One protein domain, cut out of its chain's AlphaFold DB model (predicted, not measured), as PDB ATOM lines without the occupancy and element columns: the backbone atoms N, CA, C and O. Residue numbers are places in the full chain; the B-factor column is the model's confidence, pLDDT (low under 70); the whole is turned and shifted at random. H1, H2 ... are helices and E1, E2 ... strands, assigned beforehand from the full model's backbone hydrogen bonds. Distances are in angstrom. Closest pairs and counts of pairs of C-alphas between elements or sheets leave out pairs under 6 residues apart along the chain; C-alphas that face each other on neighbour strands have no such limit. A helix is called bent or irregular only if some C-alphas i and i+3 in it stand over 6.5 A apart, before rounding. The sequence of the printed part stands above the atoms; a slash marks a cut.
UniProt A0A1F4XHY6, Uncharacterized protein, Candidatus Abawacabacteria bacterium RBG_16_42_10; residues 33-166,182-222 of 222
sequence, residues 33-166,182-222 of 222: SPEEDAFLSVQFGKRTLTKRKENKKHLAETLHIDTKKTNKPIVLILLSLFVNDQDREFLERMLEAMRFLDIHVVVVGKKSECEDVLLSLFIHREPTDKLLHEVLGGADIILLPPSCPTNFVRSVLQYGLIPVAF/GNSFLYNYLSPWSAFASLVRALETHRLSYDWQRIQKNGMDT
ATOM      1  N   SER A  33      11.433 111.836  77.496       86.31
ATOM      2  CA  SER A  33      10.091 111.317  77.239       86.31
ATOM      3  C   SER A  33       9.044 112.407  77.467       86.31
ATOM      4  O   SER A  33       8.961 112.919  78.588       86.31
ATOM      5  N   PRO A  34       8.182 112.726  76.483       93.69
ATOM      6  CA  PRO A  34       7.072 113.654  76.699       93.69
ATOM      7  C   PRO A  34       6.035 113.138  77.715       93.69
ATOM      8  O   PRO A  34       5.192 113.912  78.171       93.69
ATOM      9  N   GLU A  35       6.088 111.856  78.095       94.38
ATOM     10  CA  GLU A  35       5.213 111.278  79.123       94.38
ATOM     11  C   GLU A  35       5.649 111.667  80.544       94.38
ATOM     12  O   GLU A  35       4.814 111.717  81.443       94.38
ATOM     13  N   GLU A  36       6.930 111.988  80.740       91.56
ATOM     14  CA  GLU A  36       7.524 112.304  82.049       91.56
ATOM     15  C   GLU A  36       8.086 113.732  82.117       91.56
ATOM     16  O   GLU A  36       8.562 114.187  83.158       91.56
ATOM     17  N   ASP A  37       8.011 114.478  81.015       92.44
ATOM     18  CA  ASP A  37       8.588 115.809  80.906       92.44
ATOM     19  C   ASP A  37       7.768 116.860  81.665       92.44
ATOM     20  O   ASP A  37       6.710 117.309  81.221       92.44
ATOM     21  N   ALA A  38       8.283 117.271  82.823       92.44
ATOM     22  CA  ALA A  38       7.666 118.270  83.688       92.44
ATOM     23  C   ALA A  38       7.709 119.705  83.125       92.44
ATOM     24  O   ALA A  38       7.059 120.591  83.682       92.44
ATOM     25  N   PHE A  39       8.474 119.966  82.058       93.38
ATOM     26  CA  PHE A  39       8.479 121.273  81.399       93.38
ATOM     27  C   PHE A  39       7.348 121.431  80.382       93.38
ATOM     28  O   PHE A  39       7.029 122.563  80.010       93.38
ATOM     29  N   LEU A  40       6.724 120.332  79.947       95.75
ATOM     30  CA  LEU A  40       5.549 120.394  79.089       95.75
ATOM     31  C   LEU A  40       4.342 120.920  79.863       95.75
ATOM     32  O   LEU A  40       4.125 120.577  81.022       95.75
ATOM     33  N   SER A  41       3.516 121.721  79.187       95.88
ATOM     34  CA  SER A  41       2.235 122.170  79.740       95.88
ATOM     35  C   SER A  41       1.340 120.971  80.056       95.88
ATOM     36  O   SER A  41       0.720 120.917  81.117       95.88
ATOM     37  N   VAL A  42       1.322 119.988  79.149       97.50
ATOM     38  CA  VAL A  42       0.627 118.714  79.332       97.50
ATOM     39  C   VAL A  42       1.484 117.573  78.797       97.50
ATOM     40  O   VAL A  42       1.810 117.529  77.611       97.50
ATOM     41  N   GLN A  43       1.804 116.618  79.668       97.62
ATOM     42  CA  GLN A  43       2.486 115.380  79.296       97.62
ATOM     43  C   GLN A  43       1.633 114.547  78.332       97.62
ATOM     44  O   GLN A  43       0.404 114.438  78.465       97.62
ATOM     45  N   PHE A  44       2.289 113.944  77.347       97.00
ATOM     46  CA  PHE A  44       1.632 113.158  76.310       97.00
ATOM     47  C   PHE A  44       2.521 112.014  75.836       97.00
ATOM     48  O   PHE A  44       3.735 112.051  75.960       97.00
ATOM     49  N   GLY A  45       1.886 111.014  75.244       95.75
ATOM     50  CA  GLY A  45       2.535 109.864  74.634       95.75
ATOM     51  C   GLY A  45       1.840 109.485  73.339       95.75
ATOM     52  O   GLY A  45       0.867 110.121  72.928       95.75
ATOM     53  N   LYS A  46       2.279 108.403  72.695       95.00
ATOM     54  CA  LYS A  46       1.738 107.967  71.394       95.00
ATOM     55  C   LYS A  46       0.213 107.796  71.407       95.00
ATOM     56  O   LYS A  46      -0.489 108.199  70.476       95.00
ATOM     57  N   ARG A  47      -0.319 107.203  72.482       95.38
ATOM     58  CA  ARG A  47      -1.763 106.965  72.672       95.38
ATOM     59  C   ARG A  47      -2.548 108.236  72.998       95.38
ATOM     60  O   ARG A  47      -3.754 108.270  72.788       95.38
ATOM     61  N   THR A  48      -1.874 109.268  73.494       96.25
ATOM     62  CA  THR A  48      -2.469 110.541  73.921       96.25
ATOM     63  C   THR A  48      -1.947 111.724  73.105       96.25
ATOM     64  O   THR A  48      -2.084 112.868  73.531       96.25
ATOM     65  N   LEU A  49      -1.415 111.472  71.901       95.94
ATOM     66  CA  LEU A  49      -0.793 112.468  71.020       95.94
ATOM     67  C   LEU A  49      -1.705 113.670  70.737       95.94
ATOM     68  O   LEU A  49      -1.237 114.791  70.566       95.94
ATOM     69  N   THR A  50      -3.024 113.478  70.766       95.06
ATOM     70  CA  THR A  50      -4.007 114.559  70.628       95.06
ATOM     71  C   THR A  50      -3.866 115.661  71.685       95.06
ATOM     72  O   THR A  50      -4.306 116.779  71.428       95.06
ATOM     73  N   LYS A  51      -3.257 115.382  72.849       95.81
ATOM     74  CA  LYS A  51      -2.944 116.371  73.897       95.81
ATOM     75  C   LYS A  51      -1.851 117.353  73.474       95.81
ATOM     76  O   LYS A  51      -1.818 118.474  73.964       95.81
ATOM     77  N   ARG A  52      -1.013 117.005  72.491       95.19
ATOM     78  CA  ARG A  52       0.061 117.870  71.976       95.19
ATOM     79  C   ARG A  52      -0.438 119.235  71.486       95.19
ATOM     80  O   ARG A  52       0.289 120.221  71.559       95.19
ATOM     81  N   LYS A  53      -1.703 119.330  71.058       94.50
ATOM     82  CA  LYS A  53      -2.349 120.607  70.699       94.50
ATOM     83  C   LYS A  53      -2.347 121.627  71.850       94.50
ATOM     84  O   LYS A  53      -2.292 122.825  71.594       94.50
ATOM     85  N   GLU A  54      -2.396 121.162  73.100       95.62
ATOM     86  CA  GLU A  54      -2.351 122.008  74.299       95.62
ATOM     87  C   GLU A  54      -0.945 122.582  74.483       95.62
ATOM     88  O   GLU A  54      -0.807 123.786  74.682       95.62
ATOM     89  N   ASN A  55       0.100 121.774  74.259       96.75
ATOM     90  CA  ASN A  55       1.486 122.251  74.243       96.75
ATOM     91  C   ASN A  55       1.740 123.262  73.117       96.75
ATOM     92  O   ASN A  55       2.380 124.282  73.355       96.75
ATOM     93  N   LYS A  56       1.197 123.038  71.912       95.88
ATOM     94  CA  LYS A  56       1.282 124.013  70.808       95.88
ATOM     95  C   LYS A  56       0.612 125.342  71.165       95.88
ATOM     96  O   LYS A  56       1.165 126.403  70.881       95.88
ATOM     97  N   LYS A  57      -0.564 125.297  71.799       95.06
ATOM     98  CA  LYS A  57      -1.277 126.499  72.256       95.06
ATOM     99  C   LYS A  57      -0.470 127.255  73.317       95.06
ATOM    100  O   LYS A  57      -0.266 128.454  73.164       95.06
ATOM    101  N   HIS A  58       0.028 126.548  74.330       95.56
ATOM    102  CA  HIS A  58       0.886 127.119  75.373       95.56
ATOM    103  C   HIS A  58       2.161 127.737  74.784       95.56
ATOM    104  O   HIS A  58       2.507 128.870  75.101       95.56
ATOM    105  N   LEU A  59       2.824 127.045  73.852       96.56
ATOM    106  CA  LEU A  59       3.993 127.578  73.154       96.56
ATOM    107  C   LEU A  59       3.657 128.855  72.373       96.56
ATOM    108  O   LEU A  59       4.404 129.829  72.438       96.56
ATOM    109  N   ALA A  60       2.534 128.880  71.650       95.38
ATOM    110  CA  ALA A  60       2.099 130.066  70.919       95.38
ATOM    111  C   ALA A  60       1.878 131.268  71.854       95.38
ATOM    112  O   ALA A  60       2.315 132.373  71.533       95.38
ATOM    113  N   GLU A  61       1.279 131.052  73.027       93.94
ATOM    114  CA  GLU A  61       1.104 132.082  74.058       93.94
ATOM    115  C   GLU A  61       2.457 132.580  74.603       93.94
ATOM    116  O   GLU A  61       2.702 133.790  74.610       93.94
ATOM    117  N   THR A  62       3.373 131.667  74.950       94.06
ATOM    118  CA  THR A  62       4.749 131.972  75.399       94.06
ATOM    119  C   THR A  62       5.550 132.764  74.359       94.06
ATOM    120  O   THR A  62       6.362 133.634  74.691       94.06
ATOM    121  N   LEU A  63       5.327 132.495  73.073       94.06
ATOM    122  CA  LEU A  63       5.998 133.180  71.971       94.06
ATOM    123  C   LEU A  63       5.284 134.464  71.525       94.06
ATOM    124  O   LEU A  63       5.809 135.170  70.663       94.06
ATOM    125  N   HIS A  64       4.136 134.794  72.126       93.00
ATOM    126  CA  HIS A  64       3.259 135.898  71.722       93.00
ATOM    127  C   HIS A  64       2.801 135.800  70.257       93.00
ATOM    128  O   HIS A  64       2.621 136.805  69.566       93.00
ATOM    129  N   ILE A  65       2.606 134.574  69.778       91.44
ATOM    130  CA  ILE A  65       1.974 134.296  68.493       91.44
ATOM    131  C   ILE A  65       0.474 134.532  68.654       91.44
ATOM    132  O   ILE A  65      -0.164 133.957  69.535       91.44
ATOM    133  N   ASP A  66      -0.099 135.362  67.782       81.44
ATOM    134  CA  ASP A  66      -1.543 135.599  67.742       81.44
ATOM    135  C   ASP A  66      -2.296 134.263  67.670       81.44
ATOM    136  O   ASP A  66      -2.149 133.497  66.711       81.44
ATOM    137  N   THR A  67      -3.118 133.991  68.686       66.94
ATOM    138  CA  THR A  67      -3.830 132.721  68.826       66.94
ATOM    139  C   THR A  67      -4.805 132.469  67.679       66.94
ATOM    140  O   THR A  67      -5.045 131.313  67.329       66.94
ATOM    141  N   LYS A  68      -5.275 133.522  66.993       68.12
ATOM    142  CA  LYS A  68      -6.086 133.409  65.768       68.12
ATOM    143  C   LYS A  68      -5.289 132.862  64.578       68.12
ATOM    144  O   LYS A  68      -5.875 132.383  63.612       68.12
ATOM    145  N   LYS A  69      -3.955 132.909  64.647       64.31
ATOM    146  CA  LYS A  69      -3.008 132.386  63.649       64.31
ATOM    147  C   LYS A  69      -2.351 131.066  64.083       64.31
ATOM    148  O   LYS A  69      -1.417 130.632  63.413       64.31
ATOM    149  N   THR A  70      -2.813 130.417  65.157       65.00
ATOM    150  CA  THR A  70      -2.237 129.146  65.665       65.00
ATOM    151  C   THR A  70      -2.439 127.947  64.743       65.00
ATOM    152  O   THR A  70      -1.701 126.971  64.854       65.00
ATOM    153  N   ASN A  71      -3.384 128.019  63.800       78.62
ATOM    154  CA  ASN A  71      -3.550 126.970  62.789       78.62
ATOM    155  C   ASN A  71      -2.361 126.880  61.823       78.62
ATOM    156  O   ASN A  71      -2.203 125.859  61.155       78.62
ATOM    157  N   LYS A  72      -1.522 127.921  61.740       91.38
ATOM    158  CA  LYS A  72      -0.309 127.887  60.922       91.38
ATOM    159  C   LYS A  72       0.737 126.974  61.573       91.38
ATOM    160  O   LYS A  72       0.833 126.943  62.803       91.38
ATOM    161  N   PRO A  73       1.513 126.232  60.775       95.62
ATOM    162  CA  PRO A  73       2.576 125.397  61.306       95.62
ATOM    163  C   PRO A  73       3.686 126.258  61.914       95.62
ATOM    164  O   PRO A  73       4.035 127.323  61.391       95.62
ATOM    165  N   ILE A  74       4.228 125.783  63.029       97.56
ATOM    166  CA  ILE A  74       5.402 126.331  63.697       97.56
ATOM    167  C   ILE A  74       6.616 125.523  63.238       97.56
ATOM    168  O   ILE A  74       6.732 124.334  63.542       97.56
ATOM    169  N   VAL A  75       7.520 126.175  62.511       98.38
ATOM    170  CA  VAL A  75       8.802 125.619  62.072       98.38
ATOM    171  C   VAL A  75       9.888 126.061  63.047       98.38
ATOM    172  O   VAL A  75      10.149 127.253  63.207       98.38
ATOM    173  N   LEU A  76      10.510 125.090  63.704       98.19
ATOM    174  CA  LEU A  76      11.574 125.276  64.678       98.19
ATOM    175  C   LEU A  76      12.949 125.220  64.013       98.19
ATOM    176  O   LEU A  76      13.242 124.330  63.212       98.19
ATOM    177  N   ILE A  77      13.815 126.141  64.422       96.69
ATOM    178  CA  ILE A  77      15.237 126.173  64.096       96.69
ATOM    179  C   ILE A  77      16.009 126.299  65.410       96.69
ATOM    180  O   ILE A  77      15.834 127.274  66.142       96.69
ATOM    181  N   LEU A  78      16.881 125.333  65.700       93.75
ATOM    182  CA  LEU A  78      17.832 125.410  66.812       93.75
ATOM    183  C   LEU A  78      19.205 125.802  66.260       93.75
ATOM    184  O   LEU A  78      19.874 124.980  65.636       93.75
ATOM    185  N   LEU A  79      19.632 127.051  66.476       91.25
ATOM    186  CA  LEU A  79      20.844 127.595  65.841       91.25
ATOM    187  C   LEU A  79      22.122 126.840  66.209       91.25
ATOM    188  O   LEU A  79      23.020 126.728  65.382       91.25
ATOM    189  N   SER A  80      22.194 126.287  67.414       86.06
ATOM    190  CA  SER A  80      23.360 125.532  67.884       86.06
ATOM    191  C   SER A  80      23.614 124.230  67.115       86.06
ATOM    192  O   SER A  80      24.704 123.678  67.234       86.06
ATOM    193  N   LEU A  81      22.639 123.732  66.345       86.62
ATOM    194  CA  LEU A  81      22.836 122.583  65.462       86.62
ATOM    195  C   LEU A  81      23.601 122.977  64.186       86.62
ATOM    196  O   LEU A  81      24.259 122.140  63.586       86.62
ATOM    197  N   PHE A  82      23.569 124.254  63.794       88.75
ATOM    198  CA  PHE A  82      24.218 124.774  62.588       88.75
ATOM    199  C   PHE A  82      25.615 125.305  62.946       88.75
ATOM    200  O   PHE A  82      25.839 126.509  63.117       88.75
ATOM    201  N   VAL A  83      26.552 124.374  63.147       82.06
ATOM    202  CA  VAL A  83      27.853 124.652  63.786       82.06
ATOM    203  C   VAL A  83      28.887 125.210  62.806       82.06
ATOM    204  O   VAL A  83      29.651 126.103  63.171       82.06
ATOM    205  N   ASN A  84      28.937 124.684  61.580       84.19
ATOM    206  CA  ASN A  84      29.937 125.075  60.583       84.19
ATOM    207  C   ASN A  84      29.413 126.167  59.626       84.19
ATOM    208  O   ASN A  84      28.216 126.459  59.570       84.19
ATOM    209  N   ASP A  85      30.329 126.789  58.878       85.44
ATOM    210  CA  ASP A  85      30.002 127.889  57.958       85.44
ATOM    211  C   ASP A  85      29.044 127.442  56.830       85.44
ATOM    212  O   ASP A  85      28.174 128.216  56.436       85.44
ATOM    213  N   GLN A  86      29.144 126.191  56.361       86.38
ATOM    214  CA  GLN A  86      28.286 125.650  55.299       86.38
ATOM    215  C   GLN A  86      26.838 125.448  55.772       86.38
ATOM    216  O   GLN A  86      25.902 125.831  55.072       86.38
ATOM    217  N   ASP A  87      26.642 124.899  56.972       88.06
ATOM    218  CA  ASP A  87      25.325 124.731  57.595       88.06
ATOM    219  C   ASP A  87      24.655 126.089  57.819       88.06
ATOM    220  O   ASP A  87      23.453 126.250  57.607       88.06
ATOM    221  N   ARG A  88      25.438 127.095  58.220       88.25
ATOM    222  CA  ARG A  88      24.945 128.457  58.438       88.25
ATOM    223  C   ARG A  88      24.560 129.140  57.137       88.25
ATOM    224  O   ARG A  88      23.473 129.704  57.076       88.25
ATOM    225  N   GLU A  89      25.380 129.039  56.093       89.19
ATOM    226  CA  GLU A  89      25.014 129.544  54.766       89.19
ATOM    227  C   GLU A  89      23.741 128.859  54.246       89.19
ATOM    228  O   GLU A  89      22.823 129.525  53.762       89.19
ATOM    229  N   PHE A  90      23.634 127.537  54.410       91.50
ATOM    230  CA  PHE A  90      22.422 126.791  54.083       91.50
ATOM    231  C   PHE A  90      21.199 127.329  54.842       91.50
ATOM    232  O   PHE A  90      20.151 127.582  54.238       91.50
ATOM    233  N   LEU A  91      21.334 127.550  56.152       93.50
ATOM    234  CA  LEU A  91      20.256 128.058  56.991       93.50
ATOM    235  C   LEU A  91      19.825 129.474  56.591       93.50
ATOM    236  O   LEU A  91      18.628 129.747  56.558       93.50
ATOM    237  N   GLU A  92      20.759 130.364  56.255       92.50
ATOM    238  CA  GLU A  92      20.436 131.724  55.801       92.50
ATOM    239  C   GLU A  92      19.556 131.707  54.548       92.50
ATOM    240  O   GLU A  92      18.542 132.407  54.490       92.50
ATOM    241  N   ARG A  93      19.887 130.847  53.576       92.31
ATOM    242  CA  ARG A  93      19.090 130.664  52.352       92.31
ATOM    243  C   ARG A  93      17.708 130.087  52.652       92.31
ATOM    244  O   ARG A  93      16.716 130.525  52.069       92.31
ATOM    245  N   MET A  94      17.628 129.130  53.576       94.81
ATOM    246  CA  MET A  94      16.353 128.560  54.016       94.81
ATOM    247  C   MET A  94      15.477 129.603  54.711       94.81
ATOM    248  O   MET A  94      14.301 129.728  54.375       94.81
ATOM    249  N   LEU A  95      16.042 130.387  55.631       94.19
ATOM    250  CA  LEU A  95      15.349 131.486  56.301       94.19
ATOM    251  C   LEU A  95      14.829 132.502  55.282       94.19
ATOM    252  O   LEU A  95      13.657 132.867  55.335       94.19
ATOM    253  N   GLU A  96      15.655 132.917  54.319       91.31
ATOM    254  CA  GLU A  96      15.232 133.821  53.246       91.31
ATOM    255  C   GLU A  96      14.007 133.281  52.493       91.31
ATOM    256  O   GLU A  96      13.023 134.008  52.323       91.31
ATOM    257  N   ALA A  97      14.027 132.002  52.111       92.12
ATOM    258  CA  ALA A  97      12.921 131.362  51.406       92.12
ATOM    259  C   ALA A  97      11.651 131.236  52.273       92.12
ATOM    260  O   ALA A  97      10.539 131.456  51.787       92.12
ATOM    261  N   MET A  98      11.793 130.947  53.572       94.62
ATOM    262  CA  MET A  98      10.666 130.796  54.502       94.62
ATOM    263  C   MET A  98       9.836 132.074  54.683       94.62
ATOM    264  O   MET A  98       8.658 131.987  55.020       94.62
ATOM    265  N   ARG A  99      10.392 133.261  54.402       90.06
ATOM    266  CA  ARG A  99       9.668 134.549  54.489       90.06
ATOM    267  C   ARG A  99       8.478 134.649  53.539       90.06
ATOM    268  O   ARG A  99       7.613 135.503  53.728       90.06
ATOM    269  N   PHE A 100       8.470 133.836  52.488       89.94
ATOM    270  CA  PHE A 100       7.405 133.813  51.492       89.94
ATOM    271  C   PHE A 100       6.308 132.792  51.817       89.94
ATOM    272  O   PHE A 100       5.331 132.704  51.077       89.94
ATOM    273  N   LEU A 101       6.460 132.035  52.906       93.75
ATOM    274  CA  LEU A 101       5.524 131.002  53.333       93.75
ATOM    275  C   LEU A 101       4.619 131.518  54.456       93.75
ATOM    276  O   LEU A 101       5.028 132.331  55.284       93.75
ATOM    277  N   ASP A 102       3.387 131.014  54.511       92.75
ATOM    278  CA  ASP A 102       2.426 131.385  55.552       92.75
ATOM    279  C   ASP A 102       2.604 130.541  56.829       92.75
ATOM    280  O   ASP A 102       1.755 129.726  57.190       92.75
ATOM    281  N   ILE A 103       3.753 130.708  57.488       95.06
ATOM    282  CA  ILE A 103       4.213 129.884  58.616       95.06
ATOM    283  C   ILE A 103       4.744 130.745  59.767       95.06
ATOM    284  O   ILE A 103       5.103 131.906  59.571       95.06
ATOM    285  N   HIS A 104       4.842 130.165  60.966       95.50
ATOM    286  CA  HIS A 104       5.598 130.769  62.068       95.50
ATOM    287  C   HIS A 104       6.983 130.144  62.120       95.50
ATOM    288  O   HIS A 104       7.104 128.944  62.344       95.50
ATOM    289  N   VAL A 105       8.028 130.946  61.939       96.81
ATOM    290  CA  VAL A 105       9.410 130.482  62.103       96.81
ATOM    291  C   VAL A 105       9.908 130.904  63.478       96.81
ATOM    292  O   VAL A 105       9.942 132.098  63.794       96.81
ATOM    293  N   VAL A 106      10.287 129.914  64.282       97.38
ATOM    294  CA  VAL A 106      10.816 130.094  65.634       97.38
ATOM    295  C   VAL A 106      12.285 129.711  65.631       97.38
ATOM    296  O   VAL A 106      12.638 128.554  65.417       97.38
ATOM    297  N   VAL A 107      13.139 130.698  65.878       96.50
ATOM    298  CA  VAL A 107      14.589 130.538  65.948       96.50
ATOM    299  C   VAL A 107      15.009 130.587  67.412       96.50
ATOM    300  O   VAL A 107      14.839 131.606  68.084       96.50
ATOM    301  N   VAL A 108      15.561 129.485  67.915       95.06
ATOM    302  CA  VAL A 108      16.121 129.405  69.266       95.06
ATOM    303  C   VAL A 108      17.641 129.387  69.175       95.06
ATOM    304  O   VAL A 108      18.229 128.486  68.575       95.06
ATOM    305  N   GLY A 109      18.285 130.378  69.779       91.62
ATOM    306  CA  GLY A 109      19.740 130.504  69.787       91.62
ATOM    307  C   GLY A 109      20.200 131.753  70.524       91.62
ATOM    308  O   GLY A 109      19.380 132.541  70.993       91.62
ATOM    309  N   LYS A 110      21.513 131.923  70.695       89.62
ATOM    310  CA  LYS A 110      22.021 133.095  71.413       89.62
ATOM    311  C   LYS A 110      21.889 134.324  70.536       89.62
ATOM    312  O   LYS A 110      22.229 134.298  69.351       89.62
ATOM    313  N   LYS A 111      21.527 135.455  71.143       88.06
ATOM    314  CA  LYS A 111      21.445 136.724  70.408       88.06
ATOM    315  C   LYS A 111      22.784 137.103  69.759       88.06
ATOM    316  O   LYS A 111      22.800 137.706  68.694       88.06
ATOM    317  N   SER A 112      23.909 136.710  70.365       86.31
ATOM    318  CA  SER A 112      25.257 136.935  69.823       86.31
ATOM    319  C   SER A 112      25.519 136.254  68.475       86.31
ATOM    320  O   SER A 112      26.457 136.642  67.786       86.31
ATOM    321  N   GLU A 113      24.727 135.247  68.107       85.69
ATOM    322  CA  GLU A 113      24.865 134.478  66.864       85.69
ATOM    323  C   GLU A 113      23.963 134.998  65.737       85.69
ATOM    324  O   GLU A 113      24.107 134.571  64.593       85.69
ATOM    325  N   CYS A 114      23.052 135.923  66.049       86.44
ATOM    326  CA  CYS A 114      22.086 136.483  65.112       86.44
ATOM    327  C   CYS A 114      22.482 137.904  64.706       86.44
ATOM    328  O   CYS A 114      22.960 138.685  65.528       86.44
ATOM    329  N   GLU A 115      22.209 138.264  63.454       88.44
ATOM    330  CA  GLU A 115      22.147 139.668  63.054       88.44
ATOM    331  C   GLU A 115      20.783 140.276  63.398       88.44
ATOM    332  O   GLU A 115      19.762 139.584  63.427       88.44
ATOM    333  N   ASP A 116      20.742 141.593  63.605       85.44
ATOM    334  CA  ASP A 116      19.521 142.311  64.005       85.44
ATOM    335  C   ASP A 116      18.371 142.128  62.999       85.44
ATOM    336  O   ASP A 116      17.194 142.102  63.362       85.44
ATOM    337  N   VAL A 117      18.714 141.928  61.727       84.50
ATOM    338  CA  VAL A 117      17.755 141.679  60.645       84.50
ATOM    339  C   VAL A 117      16.996 140.375  60.876       84.50
ATOM    340  O   VAL A 117      15.778 140.361  60.718       84.50
ATOM    341  N   LEU A 118      17.664 139.305  61.317       88.56
ATOM    342  CA  LEU A 118      16.997 138.047  61.669       88.56
ATOM    343  C   LEU A 118      15.986 138.279  62.794       88.56
ATOM    344  O   LEU A 118      14.830 137.868  62.676       88.56
ATOM    345  N   LEU A 119      16.409 138.988  63.844       85.19
ATOM    346  CA  LEU A 119      15.584 139.288  65.020       85.19
ATOM    347  C   LEU A 119      14.329 140.101  64.670       85.19
ATOM    348  O   LEU A 119      13.325 140.012  65.369       85.19
ATOM    349  N   SER A 120      14.388 140.889  63.594       85.25
ATOM    350  CA  SER A 120      13.254 141.675  63.096       85.25
ATOM    351  C   SER A 120      12.267 140.873  62.238       85.25
ATOM    352  O   SER A 120      11.107 141.263  62.110       85.25
ATOM    353  N   LEU A 121      12.720 139.774  61.629       87.75
ATOM    354  CA  LEU A 121      11.954 139.005  60.643       87.75
ATOM    355  C   LEU A 121      11.290 137.760  61.226       87.75
ATOM    356  O   LEU A 121      10.249 137.341  60.723       87.75
ATOM    357  N   PHE A 122      11.893 137.164  62.253       93.12
ATOM    358  CA  PHE A 122      11.473 135.880  62.804       93.12
ATOM    359  C   PHE A 122      11.303 135.940  64.318       93.12
ATOM    360  O   PHE A 122      11.831 136.821  64.997       93.12
ATOM    361  N   ILE A 123      10.572 134.969  64.865       95.25
ATOM    362  CA  ILE A 123      10.386 134.858  66.309       95.25
ATOM    363  C   ILE A 123      11.672 134.286  66.896       95.25
ATOM    364  O   ILE A 123      11.933 133.091  66.785       95.25
ATOM    365  N   HIS A 124      12.473 135.137  67.527       95.69
ATOM    366  CA  HIS A 124      13.713 134.727  68.177       95.69
ATOM    367  C   HIS A 124      13.544 134.581  69.694       95.69
ATOM    368  O   HIS A 124      12.930 135.435  70.349       95.69
ATOM    369  N   ARG A 125      14.149 133.541  70.275       95.25
ATOM    370  CA  ARG A 125      14.279 133.366  71.728       95.25
ATOM    371  C   ARG A 125      15.650 132.812  72.099       95.25
ATOM    372  O   ARG A 125      16.178 131.939  71.418       95.25
ATOM    373  N   GLU A 126      16.193 133.290  73.215       92.75
ATOM    374  CA  GLU A 126      17.406 132.699  73.779       92.75
ATOM    375  C   GLU A 126      17.103 131.352  74.449       92.75
ATOM    376  O   GLU A 126      16.021 131.175  75.020       92.75
ATOM    377  N   PRO A 127      18.032 130.383  74.375       90.94
ATOM    378  CA  PRO A 127      17.790 129.043  74.877       90.94
ATOM    379  C   PRO A 127      17.720 129.026  76.408       90.94
ATOM    380  O   PRO A 127      18.602 129.530  77.101       90.94
ATOM    381  N   THR A 128      16.695 128.361  76.936       91.12
ATOM    382  CA  THR A 128      16.599 127.946  78.342       91.12
ATOM    383  C   THR A 128      16.176 126.483  78.384       91.12
ATOM    384  O   THR A 128      15.523 126.024  77.448       91.12
ATOM    385  N   ASP A 129      16.514 125.755  79.453       87.25
ATOM    386  CA  ASP A 129      16.141 124.338  79.584       87.25
ATOM    387  C   ASP A 129      14.620 124.169  79.400       87.25
ATOM    388  O   ASP A 129      14.186 123.398  78.554       87.25
ATOM    389  N   LYS A 130      13.805 124.998  80.064       91.75
ATOM    390  CA  LYS A 130      12.344 124.989  79.903       91.75
ATOM    391  C   LYS A 130      11.897 125.227  78.454       91.75
ATOM    392  O   LYS A 130      11.105 124.450  77.928       91.75
ATOM    393  N   LEU A 131      12.408 126.276  77.801       94.31
ATOM    394  CA  LEU A 131      11.989 126.624  76.439       94.31
ATOM    395  C   LEU A 131      12.311 125.508  75.442       94.31
ATOM    396  O   LEU A 131      11.516 125.265  74.541       94.31
ATOM    397  N   LEU A 132      13.461 124.838  75.586       92.50
ATOM    398  CA  LEU A 132      13.855 123.754  74.682       92.50
ATOM    399  C   LEU A 132      12.840 122.608  74.705       92.50
ATOM    400  O   LEU A 132      12.446 122.115  73.654       92.50
ATOM    401  N   HIS A 133      12.358 122.242  75.886       93.38
ATOM    402  CA  HIS A 133      11.317 121.232  76.035       93.38
ATOM    403  C   HIS A 133       9.961 121.719  75.490       93.38
ATOM    404  O   HIS A 133       9.282 120.990  74.764       93.38
ATOM    405  N   GLU A 134       9.591 122.980  75.749       95.56
ATOM    406  CA  GLU A 134       8.355 123.579  75.221       95.56
ATOM    407  C   GLU A 134       8.333 123.621  73.683       95.56
ATOM    408  O   GLU A 134       7.307 123.299  73.076       95.56
ATOM    409  N   VAL A 135       9.449 123.970  73.024       96.56
ATOM    410  CA  VAL A 135       9.511 123.975  71.552       96.56
ATOM    411  C   VAL A 135       9.484 122.565  70.970       96.56
ATOM    412  O   VAL A 135       8.829 122.366  69.950       96.56
ATOM    413  N   LEU A 136      10.107 121.574  71.621       94.81
ATOM    414  CA  LEU A 136      10.032 120.176  71.180       94.81
ATOM    415  C   LEU A 136       8.595 119.636  71.258       94.81
ATOM    416  O   LEU A 136       8.109 119.006  70.317       94.81
ATOM    417  N   GLY A 137       7.881 119.936  72.345       95.56
ATOM    418  CA  GLY A 137       6.499 119.494  72.543       95.56
ATOM    419  C   GLY A 137       5.444 120.293  71.777       95.56
ATOM    420  O   GLY A 137       4.332 119.795  71.596       95.56
ATOM    421  N   GLY A 138       5.757 121.519  71.348       96.00
ATOM    422  CA  GLY A 138       4.779 122.448  70.774       96.00
ATOM    423  C   GLY A 138       4.972 122.814  69.300       96.00
ATOM    424  O   GLY A 138       3.984 123.151  68.650       96.00
ATOM    425  N   ALA A 139       6.192 122.762  68.750       97.75
ATOM    426  CA  ALA A 139       6.434 123.067  67.331       97.75
ATOM    427  C   ALA A 139       5.903 121.952  66.418       97.75
ATOM    428  O   ALA A 139       5.676 120.844  66.880       97.75
ATOM    429  N   ASP A 140       5.690 122.182  65.125       98.12
ATOM    430  CA  ASP A 140       5.177 121.136  64.222       98.12
ATOM    431  C   ASP A 140       6.298 120.486  63.410       98.12
ATOM    432  O   ASP A 140       6.346 119.264  63.268       98.12
ATOM    433  N   ILE A 141       7.222 121.311  62.918       98.69
ATOM    434  CA  ILE A 141       8.333 120.904  62.059       98.69
ATOM    435  C   ILE A 141       9.640 121.385  62.681       98.69
ATOM    436  O   ILE A 141       9.681 122.478  63.242       98.69
ATOM    437  N   ILE A 142      10.718 120.620  62.534       98.25
ATOM    438  CA  ILE A 142      12.082 121.093  62.798       98.25
ATOM    439  C   ILE A 142      12.931 120.989  61.537       98.25
ATOM    440  O   ILE A 142      12.947 119.952  60.874       98.25
ATOM    441  N   LEU A 143      13.643 122.065  61.203       97.69
ATOM    442  CA  LEU A 143      14.675 122.018  60.172       97.69
ATOM    443  C   LEU A 143      15.984 121.552  60.809       97.69
ATOM    444  O   LEU A 143      16.530 122.242  61.673       97.69
ATOM    445  N   LEU A 144      16.491 120.404  60.364       94.06
ATOM    446  CA  LEU A 144      17.781 119.885  60.802       94.06
ATOM    447  C   LEU A 144      18.888 120.278  59.811       94.06
ATOM    448  O   LEU A 144      18.649 120.291  58.596       94.06
ATOM    449  N   PRO A 145      20.104 120.580  60.300       89.88
ATOM    450  CA  PRO A 145      21.270 120.684  59.431       89.88
ATOM    451  C   PRO A 145      21.553 119.332  58.755       89.88
ATOM    452  O   PRO A 145      21.164 118.286  59.286       89.88
ATOM    453  N   PRO A 146      22.271 119.325  57.620       83.62
ATOM    454  CA  PRO A 146      22.740 118.093  56.992       83.62
ATOM    455  C   PRO A 146      23.482 117.152  57.950       83.62
ATOM    456  O   PRO A 146      23.273 115.939  57.922       83.62
ATOM    457  N   SER A 147      24.313 117.723  58.828       78.31
ATOM    458  CA  SER A 147      25.025 116.999  59.879       78.31
ATOM    459  C   SER A 147      24.323 117.197  61.222       78.31
ATOM    460  O   SER A 147      24.496 118.219  61.884       78.31
ATOM    461  N   CYS A 148      23.503 116.226  61.624       81.12
ATOM    462  CA  CYS A 148      22.830 116.222  62.921       81.12
ATOM    463  C   CYS A 148      23.154 114.937  63.711       81.12
ATOM    464  O   CYS A 148      23.201 113.862  63.108       81.12
ATOM    465  N   PRO A 149      23.381 115.007  65.040       78.94
ATOM    466  CA  PRO A 149      23.581 113.816  65.866       78.94
ATOM    467  C   PRO A 149      22.331 112.921  65.946       78.94
ATOM    468  O   PRO A 149      21.244 113.386  66.290       78.94
ATOM    469  N   THR A 150      22.494 111.612  65.729       79.56
ATOM    470  CA  THR A 150      21.403 110.615  65.731       79.56
ATOM    471  C   THR A 150      20.578 110.602  67.029       79.56
ATOM    472  O   THR A 150      19.354 110.505  67.002       79.56
ATOM    473  N   ASN A 151      21.216 110.751  68.194       79.00
ATOM    474  CA  ASN A 151      20.525 110.768  69.491       79.00
ATOM    475  C   ASN A 151      19.551 111.950  69.638       79.00
ATOM    476  O   ASN A 151      18.491 111.821  70.257       79.00
ATOM    477  N   PHE A 152      19.892 113.095  69.047       85.12
ATOM    478  CA  PHE A 152      18.998 114.243  69.007       85.12
ATOM    479  C   PHE A 152      17.798 113.983  68.096       85.12
ATOM    480  O   PHE A 152      16.669 114.279  68.483       85.12
ATOM    481  N   VAL A 153      18.022 113.361  66.934       89.06
ATOM    482  CA  VAL A 153      16.951 112.984  65.998       89.06
ATOM    483  C   VAL A 153      15.910 112.086  66.670       89.06
ATOM    484  O   VAL A 153      14.716 112.359  66.570       89.06
ATOM    485  N   ARG A 154      16.336 111.079  67.442       88.69
ATOM    486  CA  ARG A 154      15.407 110.233  68.216       88.69
ATOM    487  C   ARG A 154      14.577 111.030  69.214       88.69
ATOM    488  O   ARG A 154      13.373 110.825  69.313       88.69
ATOM    489  N   SER A 155      15.201 111.977  69.915       88.06
ATOM    490  CA  SER A 155      14.490 112.837  70.870       88.06
ATOM    491  C   SER A 155      13.446 113.711  70.162       88.06
ATOM    492  O   SER A 155      12.329 113.859  70.644       88.06
ATOM    493  N   VAL A 156      13.765 114.243  68.980       92.69
ATOM    494  CA  VAL A 156      12.811 114.983  68.138       92.69
ATOM    495  C   VAL A 156      11.597 114.114  67.781       92.69
ATOM    496  O   VAL A 156      10.455 114.536  67.992       92.69
ATOM    497  N   LEU A 157      11.832 112.890  67.300       94.44
ATOM    498  CA  LEU A 157      10.767 111.962  66.913       94.44
ATOM    499  C   LEU A 157       9.885 111.549  68.100       94.44
ATOM    500  O   LEU A 157       8.659 111.516  67.968       94.44
ATOM    501  N   GLN A 158      10.476 111.316  69.275       92.94
ATOM    502  CA  GLN A 158       9.738 110.977  70.497       92.94
ATOM    503  C   GLN A 158       8.751 112.068  70.921       92.94
ATOM    504  O   GLN A 158       7.691 111.751  71.448       92.94
ATOM    505  N   TYR A 159       9.034 113.343  70.638       95.31
ATOM    506  CA  TYR A 159       8.113 114.454  70.910       95.31
ATOM    507  C   TYR A 159       7.056 114.657  69.808       95.31
ATOM    508  O   TYR A 159       6.267 115.610  69.854       95.31
ATOM    509  N   GLY A 160       7.019 113.781  68.799       95.75
ATOM    510  CA  GLY A 160       6.138 113.905  67.639       95.75
ATOM    511  C   GLY A 160       6.427 115.157  66.806       95.75
ATOM    512  O   GLY A 160       5.520 115.674  66.150       95.75
ATOM    513  N   LEU A 161       7.647 115.692  66.880       96.62
ATOM    514  CA  LEU A 161       8.108 116.806  66.059       96.62
ATOM    515  C   LEU A 161       8.646 116.244  64.739       96.62
ATOM    516  O   LEU A 161       9.450 115.316  64.758       96.62
ATOM    517  N   ILE A 162       8.198 116.774  63.598       98.25
ATOM    518  CA  ILE A 162       8.507 116.168  62.296       98.25
ATOM    519  C   ILE A 162       9.765 116.804  61.683       98.25
ATOM    520  O   ILE A 162       9.774 118.015  61.438       98.25
ATOM    521  N   PRO A 163      10.829 116.028  61.407       97.75
ATOM    522  CA  PRO A 163      12.051 116.561  60.815       97.75
ATOM    523  C   PRO A 163      11.912 116.844  59.316       97.75
ATOM    524  O   PRO A 163      11.399 116.017  58.562       97.75
ATOM    525  N   VAL A 164      12.474 117.973  58.881       98.31
ATOM    526  CA  VAL A 164      12.954 118.184  57.508       98.31
ATOM    527  C   VAL A 164      14.473 118.057  57.538       98.31
ATOM    528  O   VAL A 164      15.141 118.861  58.196       98.31
ATOM    529  N   ALA A 165      15.022 117.043  56.870       96.31
ATOM    530  CA  ALA A 165      16.417 116.640  57.059       96.31
ATOM    531  C   ALA A 165      17.060 116.061  55.790       96.31
ATOM    532  O   ALA A 165      16.376 115.715  54.828       96.31
ATOM    533  N   PHE A 166      18.389 115.963  55.792       94.56
ATOM    534  CA  PHE A 166      19.135 115.315  54.714       94.56
ATOM    535  C   PHE A 166      18.983 113.790  54.786       94.56
ATOM    536  O   PHE A 166      18.900 113.228  55.880       94.56
ATOM    537  N   GLY A 182       6.747 106.437  56.819       97.19
ATOM    538  CA  GLY A 182       7.763 107.461  57.025       97.19
ATOM    539  C   GLY A 182       7.455 108.330  58.238       97.19
ATOM    540  O   GLY A 182       6.327 108.347  58.744       97.19
ATOM    541  N   ASN A 183       8.493 108.992  58.732       97.88
ATOM    542  CA  ASN A 183       8.498 109.776  59.968       97.88
ATOM    543  C   ASN A 183       9.098 111.185  59.765       97.88
ATOM    544  O   ASN A 183       9.282 111.924  60.729       97.88
ATOM    545  N   SER A 184       9.412 111.560  58.521       98.12
ATOM    546  CA  SER A 184      10.137 112.787  58.184       98.12
ATOM    547  C   SER A 184       9.888 113.225  56.739       98.12
ATOM    548  O   SER A 184       9.245 112.513  55.970       98.12
ATOM    549  N   PHE A 185      10.416 114.391  56.370       98.50
ATOM    550  CA  PHE A 185      10.490 114.858  54.985       98.50
ATOM    551  C   PHE A 185      11.954 115.051  54.592       98.50
ATOM    552  O   PHE A 185      12.618 115.983  55.058       98.50
ATOM    553  N   LEU A 186      12.464 114.162  53.745       97.75
ATOM    554  CA  LEU A 186      13.879 114.108  53.396       97.75
ATOM    555  C   LEU A 186      14.180 114.822  52.082       97.75
ATOM    556  O   LEU A 186      13.415 114.757  51.118       97.75
ATOM    557  N   TYR A 187      15.345 115.464  52.038       96.06
ATOM    558  CA  TYR A 187      15.923 116.008  50.816       96.06
ATOM    559  C   TYR A 187      17.200 115.260  50.421       96.06
ATOM    560  O   TYR A 187      18.024 114.906  51.264       96.06
ATOM    561  N   ASN A 188      17.374 115.059  49.111       93.12
ATOM    562  CA  ASN A 188      18.432 114.201  48.563       93.12
ATOM    563  C   ASN A 188      19.675 114.968  48.094       93.12
ATOM    564  O   ASN A 188      20.733 114.379  47.904       93.12
ATOM    565  N   TYR A 189      19.568 116.285  47.912       93.50
ATOM    566  CA  TYR A 189      20.682 117.128  47.485       93.50
ATOM    567  C   TYR A 189      21.026 118.122  48.584       93.50
ATOM    568  O   TYR A 189      20.123 118.774  49.108       93.50
ATOM    569  N   LEU A 190      22.318 118.291  48.881       88.69
ATOM    570  CA  LEU A 190      22.837 119.330  49.782       88.69
ATOM    571  C   LEU A 190      22.656 120.726  49.167       88.69
ATOM    572  O   LEU A 190      23.596 121.385  48.737       88.69
ATOM    573  N   SER A 191      21.403 121.149  49.072       91.12
ATOM    574  CA  SER A 191      20.954 122.370  48.430       91.12
ATOM    575  C   SER A 191      19.771 122.930  49.216       91.12
ATOM    576  O   SER A 191      18.799 122.196  49.446       91.12
ATOM    577  N   PRO A 192      19.787 124.230  49.570       91.75
ATOM    578  CA  PRO A 192      18.649 124.890  50.204       91.75
ATOM    579  C   PRO A 192      17.346 124.701  49.422       91.75
ATOM    580  O   PRO A 192      16.284 124.561  50.010       91.75
ATOM    581  N   TRP A 193      17.404 124.608  48.092       94.75
ATOM    582  CA  TRP A 193      16.210 124.414  47.265       94.75
ATOM    583  C   TRP A 193      15.614 123.010  47.384       94.75
ATOM    584  O   TRP A 193      14.394 122.855  47.360       94.75
ATOM    585  N   SER A 194      16.456 121.988  47.571       96.56
ATOM    586  CA  SER A 194      15.982 120.623  47.818       96.56
ATOM    587  C   SER A 194      15.329 120.513  49.199       96.56
ATOM    588  O   SER A 194      14.287 119.869  49.345       96.56
ATOM    589  N   ALA A 195      15.909 121.175  50.203       96.75
ATOM    590  CA  ALA A 195      15.329 121.266  51.538       96.75
ATOM    591  C   ALA A 195      14.034 122.089  51.547       96.75
ATOM    592  O   ALA A 195      13.057 121.687  52.172       96.75
ATOM    593  N   PHE A 196      13.981 123.190  50.794       97.50
ATOM    594  CA  PHE A 196      12.778 124.002  50.622       97.50
ATOM    595  C   PHE A 196      11.634 123.200  49.993       97.50
ATOM    596  O   PHE A 196      10.521 123.235  50.509       97.50
ATOM    597  N   ALA A 197      11.896 122.419  48.940       97.94
ATOM    598  CA  ALA A 197      10.886 121.540  48.347       97.94
ATOM    599  C   ALA A 197      10.334 120.520  49.364       97.94
ATOM    600  O   ALA A 197       9.130 120.271  49.415       97.94
ATOM    601  N   SER A 198      11.203 119.979  50.219       98.31
ATOM    602  CA  SER A 198      10.817 119.030  51.275       98.31
ATOM    603  C   SER A 198      10.029 119.703  52.399       98.31
ATOM    604  O   SER A 198       9.035 119.157  52.870       98.31
ATOM    605  N   LEU A 199      10.393 120.934  52.767       98.56
ATOM    606  CA  LEU A 199       9.602 121.753  53.679       98.56
ATOM    607  C   LEU A 199       8.211 122.036  53.104       98.56
ATOM    608  O   LEU A 199       7.226 121.886  53.816       98.56
ATOM    609  N   VAL A 200       8.097 122.395  51.823       98.25
ATOM    610  CA  VAL A 200       6.790 122.605  51.178       98.25
ATOM    611  C   VAL A 200       5.949 121.324  51.223       98.25
ATOM    612  O   VAL A 200       4.786 121.398  51.612       98.25
ATOM    613  N   ARG A 201       6.531 120.146  50.940       98.19
ATOM    614  CA  ARG A 201       5.841 118.851  51.124       98.19
ATOM    615  C   ARG A 201       5.317 118.680  52.553       98.19
ATOM    616  O   ARG A 201       4.158 118.301  52.732       98.19
ATOM    617  N   ALA A 202       6.135 118.994  53.557       98.44
ATOM    618  CA  ALA A 202       5.735 118.921  54.959       98.44
ATOM    619  C   ALA A 202       4.564 119.862  55.277       98.44
ATOM    620  O   ALA A 202       3.598 119.458  55.920       98.44
ATOM    621  N   LEU A 203       4.616 121.101  54.788       98.06
ATOM    622  CA  LEU A 203       3.586 122.117  55.022       98.06
ATOM    623  C   LEU A 203       2.250 121.779  54.354       98.06
ATOM    624  O   LEU A 203       1.196 122.010  54.948       98.06
ATOM    625  N   GLU A 204       2.285 121.226  53.145       97.56
ATOM    626  CA  GLU A 204       1.083 120.752  52.458       97.56
ATOM    627  C   GLU A 204       0.484 119.538  53.181       97.56
ATOM    628  O   GLU A 204      -0.720 119.502  53.434       97.56
ATOM    629  N   THR A 205       1.326 118.606  53.636       97.75
ATOM    630  CA  THR A 205       0.881 117.429  54.402       97.75
ATOM    631  C   THR A 205       0.350 117.802  55.789       97.75
ATOM    632  O   THR A 205      -0.601 117.192  56.263       97.75
ATOM    633  N   HIS A 206       0.873 118.853  56.431       96.62
ATOM    634  CA  HIS A 206       0.365 119.355  57.715       96.62
ATOM    635  C   HIS A 206      -1.117 119.776  57.649       96.62
ATOM    636  O   HIS A 206      -1.811 119.788  58.666       96.62
ATOM    637  N   ARG A 207      -1.643 120.103  56.459       94.69
ATOM    638  CA  ARG A 207      -3.076 120.390  56.264       94.69
ATOM    639  C   ARG A 207      -3.945 119.129  56.347       94.69
ATOM    640  O   ARG A 207      -5.146 119.239  56.596       94.69
ATOM    641  N   LEU A 208      -3.351 117.951  56.170       95.81
ATOM    642  CA  LEU A 208      -3.996 116.644  56.229       95.81
ATOM    643  C   LEU A 208      -3.808 116.053  57.633       95.81
ATOM    644  O   LEU A 208      -2.821 115.389  57.940       95.81
ATOM    645  N   SER A 209      -4.757 116.332  58.529       92.69
ATOM    646  CA  SER A 209      -4.613 116.030  59.964       92.69
ATOM    647  C   SER A 209      -4.430 114.541  60.282       92.69
ATOM    648  O   SER A 209      -3.735 114.212  61.245       92.69
ATOM    649  N   TYR A 210      -5.037 113.652  59.490       95.12
ATOM    650  CA  TYR A 210      -4.891 112.205  59.640       95.12
ATOM    651  C   TYR A 210      -3.466 111.753  59.303       95.12
ATOM    652  O   TYR A 210      -2.803 111.141  60.144       95.12
ATOM    653  N   ASP A 211      -2.978 112.129  58.120       96.81
ATOM    654  CA  ASP A 211      -1.627 111.815  57.653       96.81
ATOM    655  C   ASP A 211      -0.575 112.382  58.596       96.81
ATOM    656  O   ASP A 211       0.317 111.662  59.040       96.81
ATOM    657  N   TRP A 212      -0.739 113.641  59.005       97.50
ATOM    658  CA  TRP A 212       0.164 114.285  59.947       97.50
ATOM    659  C   TRP A 212       0.289 113.502  61.256       97.50
ATOM    660  O   TRP A 212       1.394 113.160  61.677       97.50
ATOM    661  N   GLN A 213      -0.839 113.138  61.874       96.31
ATOM    662  CA  GLN A 213      -0.825 112.328  63.096       96.31
ATOM    663  C   GLN A 213      -0.207 110.946  62.877       96.31
ATOM    664  O   GLN A 213       0.401 110.400  63.802       96.31
ATOM    665  N   ARG A 214      -0.363 110.359  61.687       97.12
ATOM    666  CA  ARG A 214       0.247 109.074  61.351       97.12
ATOM    667  C   ARG A 214       1.769 109.188  61.253       97.12
ATOM    668  O   ARG A 214       2.452 108.369  61.863       97.12
ATOM    669  N   ILE A 215       2.302 110.235  60.618       98.19
ATOM    670  CA  ILE A 215       3.752 110.502  60.562       98.19
ATOM    671  C   ILE A 215       4.324 110.680  61.973       98.19
ATOM    672  O   ILE A 215       5.331 110.062  62.312       98.19
ATOM    673  N   GLN A 216       3.646 111.456  62.828       97.81
ATOM    674  CA  GLN A 216       4.062 111.650  64.221       97.81
ATOM    675  C   GLN A 216       4.122 110.322  64.987       97.81
ATOM    676  O   GLN A 216       5.108 110.044  65.662       97.81
ATOM    677  N   LYS A 217       3.090 109.476  64.862       97.00
ATOM    678  CA  LYS A 217       3.060 108.162  65.525       97.00
ATOM    679  C   LYS A 217       4.151 107.224  65.014       97.00
ATOM    680  O   LYS A 217       4.727 106.521  65.832       97.00
ATOM    681  N   ASN A 218       4.434 107.232  63.709       96.56
ATOM    682  CA  ASN A 218       5.531 106.457  63.128       96.56
ATOM    683  C   ASN A 218       6.884 106.898  63.710       96.56
ATOM    684  O   ASN A 218       7.717 106.058  64.033       96.56
ATOM    685  N   GLY A 219       7.091 108.209  63.879       95.25
ATOM    686  CA  GLY A 219       8.289 108.747  64.525       95.25
ATOM    687  C   GLY A 219       8.430 108.296  65.976       95.25
ATOM    688  O   GLY A 219       9.488 107.821  66.366       95.25
ATOM    689  N   MET A 220       7.351 108.359  66.758       94.00
ATOM    690  CA  MET A 220       7.358 107.927  68.165       94.00
ATOM    691  C   MET A 220       7.586 106.413  68.361       94.00
ATOM    692  O   MET A 220       7.794 105.991  69.495       94.00
ATOM    693  N   ASP A 221       7.515 105.608  67.295       90.00
ATOM    694  CA  ASP A 221       7.783 104.160  67.302       90.00
ATOM    695  C   ASP A 221       9.225 103.787  66.919       90.00
ATOM    696  O   ASP A 221       9.572 102.606  66.987       90.00
ATOM    697  N   THR A 222      10.024 104.758  66.466       82.44
ATOM    698  CA  THR A 222      11.411 104.558  66.009       82.44
ATOM    699  C   THR A 222      12.376 104.524  67.192       82.44
ATOM    700  O   THR A 222      13.239 103.620  67.217       82.44
TER     701      THR A 222
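Overview. This is residues 33 to 166 and 182 to 222 of the 222 residues of an uncharacterized protein of Candidatus Abawacabacteria bacterium RBG_16_42_10 (UniProt A0A1F4XHY6). What does one see first? A strongly twisted sheet of six parallel strands makes the core, with H2 and H6 over one face and H4 over the other. H1 packs on H4, H7 packs on H1 and H5, and the short H3 lies by the sheet's E3 edge. What are the parts in numbers? The printed part has 175 residues with seven named helices and six named strands, in the order H1 E1 H2 E2 H3 E3 H4 E4 H5 E5 E6 H6 H7; the sheet's order is E3 E2 E1 E4 E5 E6, and the class is mixed, helices and strands. The whole is compact, with a radius of gyration of the C-alphas of 15.0 A, and rounded, spanning 40 by 33 by 31 A.

Arrangement. What does the first helix touch? H1, residues 46 to 62, has a kink of 33 degrees near residue 53 and is irregular, with C-alphas 47 and 50 8.2 A apart. With residues 52 to 59 alone it touches H4, residues 129 to 138, at a steep tilt of 61 degrees, opposite ways, the closest C-alphas being those of Lys 56 and Gly 138 at 3.8 A. With residues 46 to 49 alone it touches H7, residues 209 to 220, about perpendicular at 75 degrees, the closest C-alphas being those of Lys 46 and Lys 217 at 6.0 A. How do the strands pair? The sheet runs from edge strand E3, residues 123 to 125, through E2, 104 to 108, E1, 74 to 78, E4, 141 to 143, and E5, 162 to 166, to edge strand E6, 185 to 187. Within hydrogen-bond range, in that order of pairs, are N 107 and O 123 at 2.8 A, N 75 and O 104 at 2.8 A, N 76 and O 141 at 2.8 A, N 164 and O 142 at 2.8 A, and N 185 and O 163 at 2.9 A. Which helices are on the sheet? H2, residues 85 to 98, runs along the strands over E1 at a height over the sheet of 10.1 A, and H6, residues 192 to 205, on the same face, runs along them over E5 at 7.9 A. H4 is on the opposite face, over E1 and only just over E2 with 3 C-alphas, at a height of 9.8 A. H3, residues 116 to 121, and H5, residues 150 to 158, only graze the sheet, as does H7. What else joins the parts? H2 and H6 touch at a steep tilt of 45 degrees, the closest C-alphas being those of Phe 90 and Pro 192 at 5.7 A; H5 and H7 touch at Gln 158 and Met 220, whose C-alphas are 4.5 A apart. E1, H2, E2, then E2, H3, E3, then E4, H5, E5 are strand-helix-strand units, two parallel neighbour strands with a helix between, and E3, H4, E4 is a split one, with E2 and E1 between its strands; their crossovers are right-handed. Every O i to N i+4 pair is within hydrogen-bond range in H2, H3, H4, H5, H6 and H7, and 7 of 13 are in H1.

Along the chain. Where do the first and last elements lie? H1 begins at C-alpha 46, (1.738, 107.967, 71.394), and H7 ends at C-alpha 220, (7.358, 107.927, 68.165). Which elements are long? From first to last C-alpha H1 measures 24.5 A, H2 19.9 A, H6 19.7 A and H7 16.6 A, and E5 measures 13.1 A.

Size, cuts and confidence. How large is it? The two C-alphas farthest apart are those of Arg 47 and Asp 116, 42.2 A. Where is it broken or uncertain? Residues 167 to 181 are not printed, and C-alphas 166 and 182 are 14.0 A apart across the cut. The link from H1 to E1 is long, 11 residues; residues 67 to 70 in it have pLDDT under 70, while the mean of the printed part is 92.4.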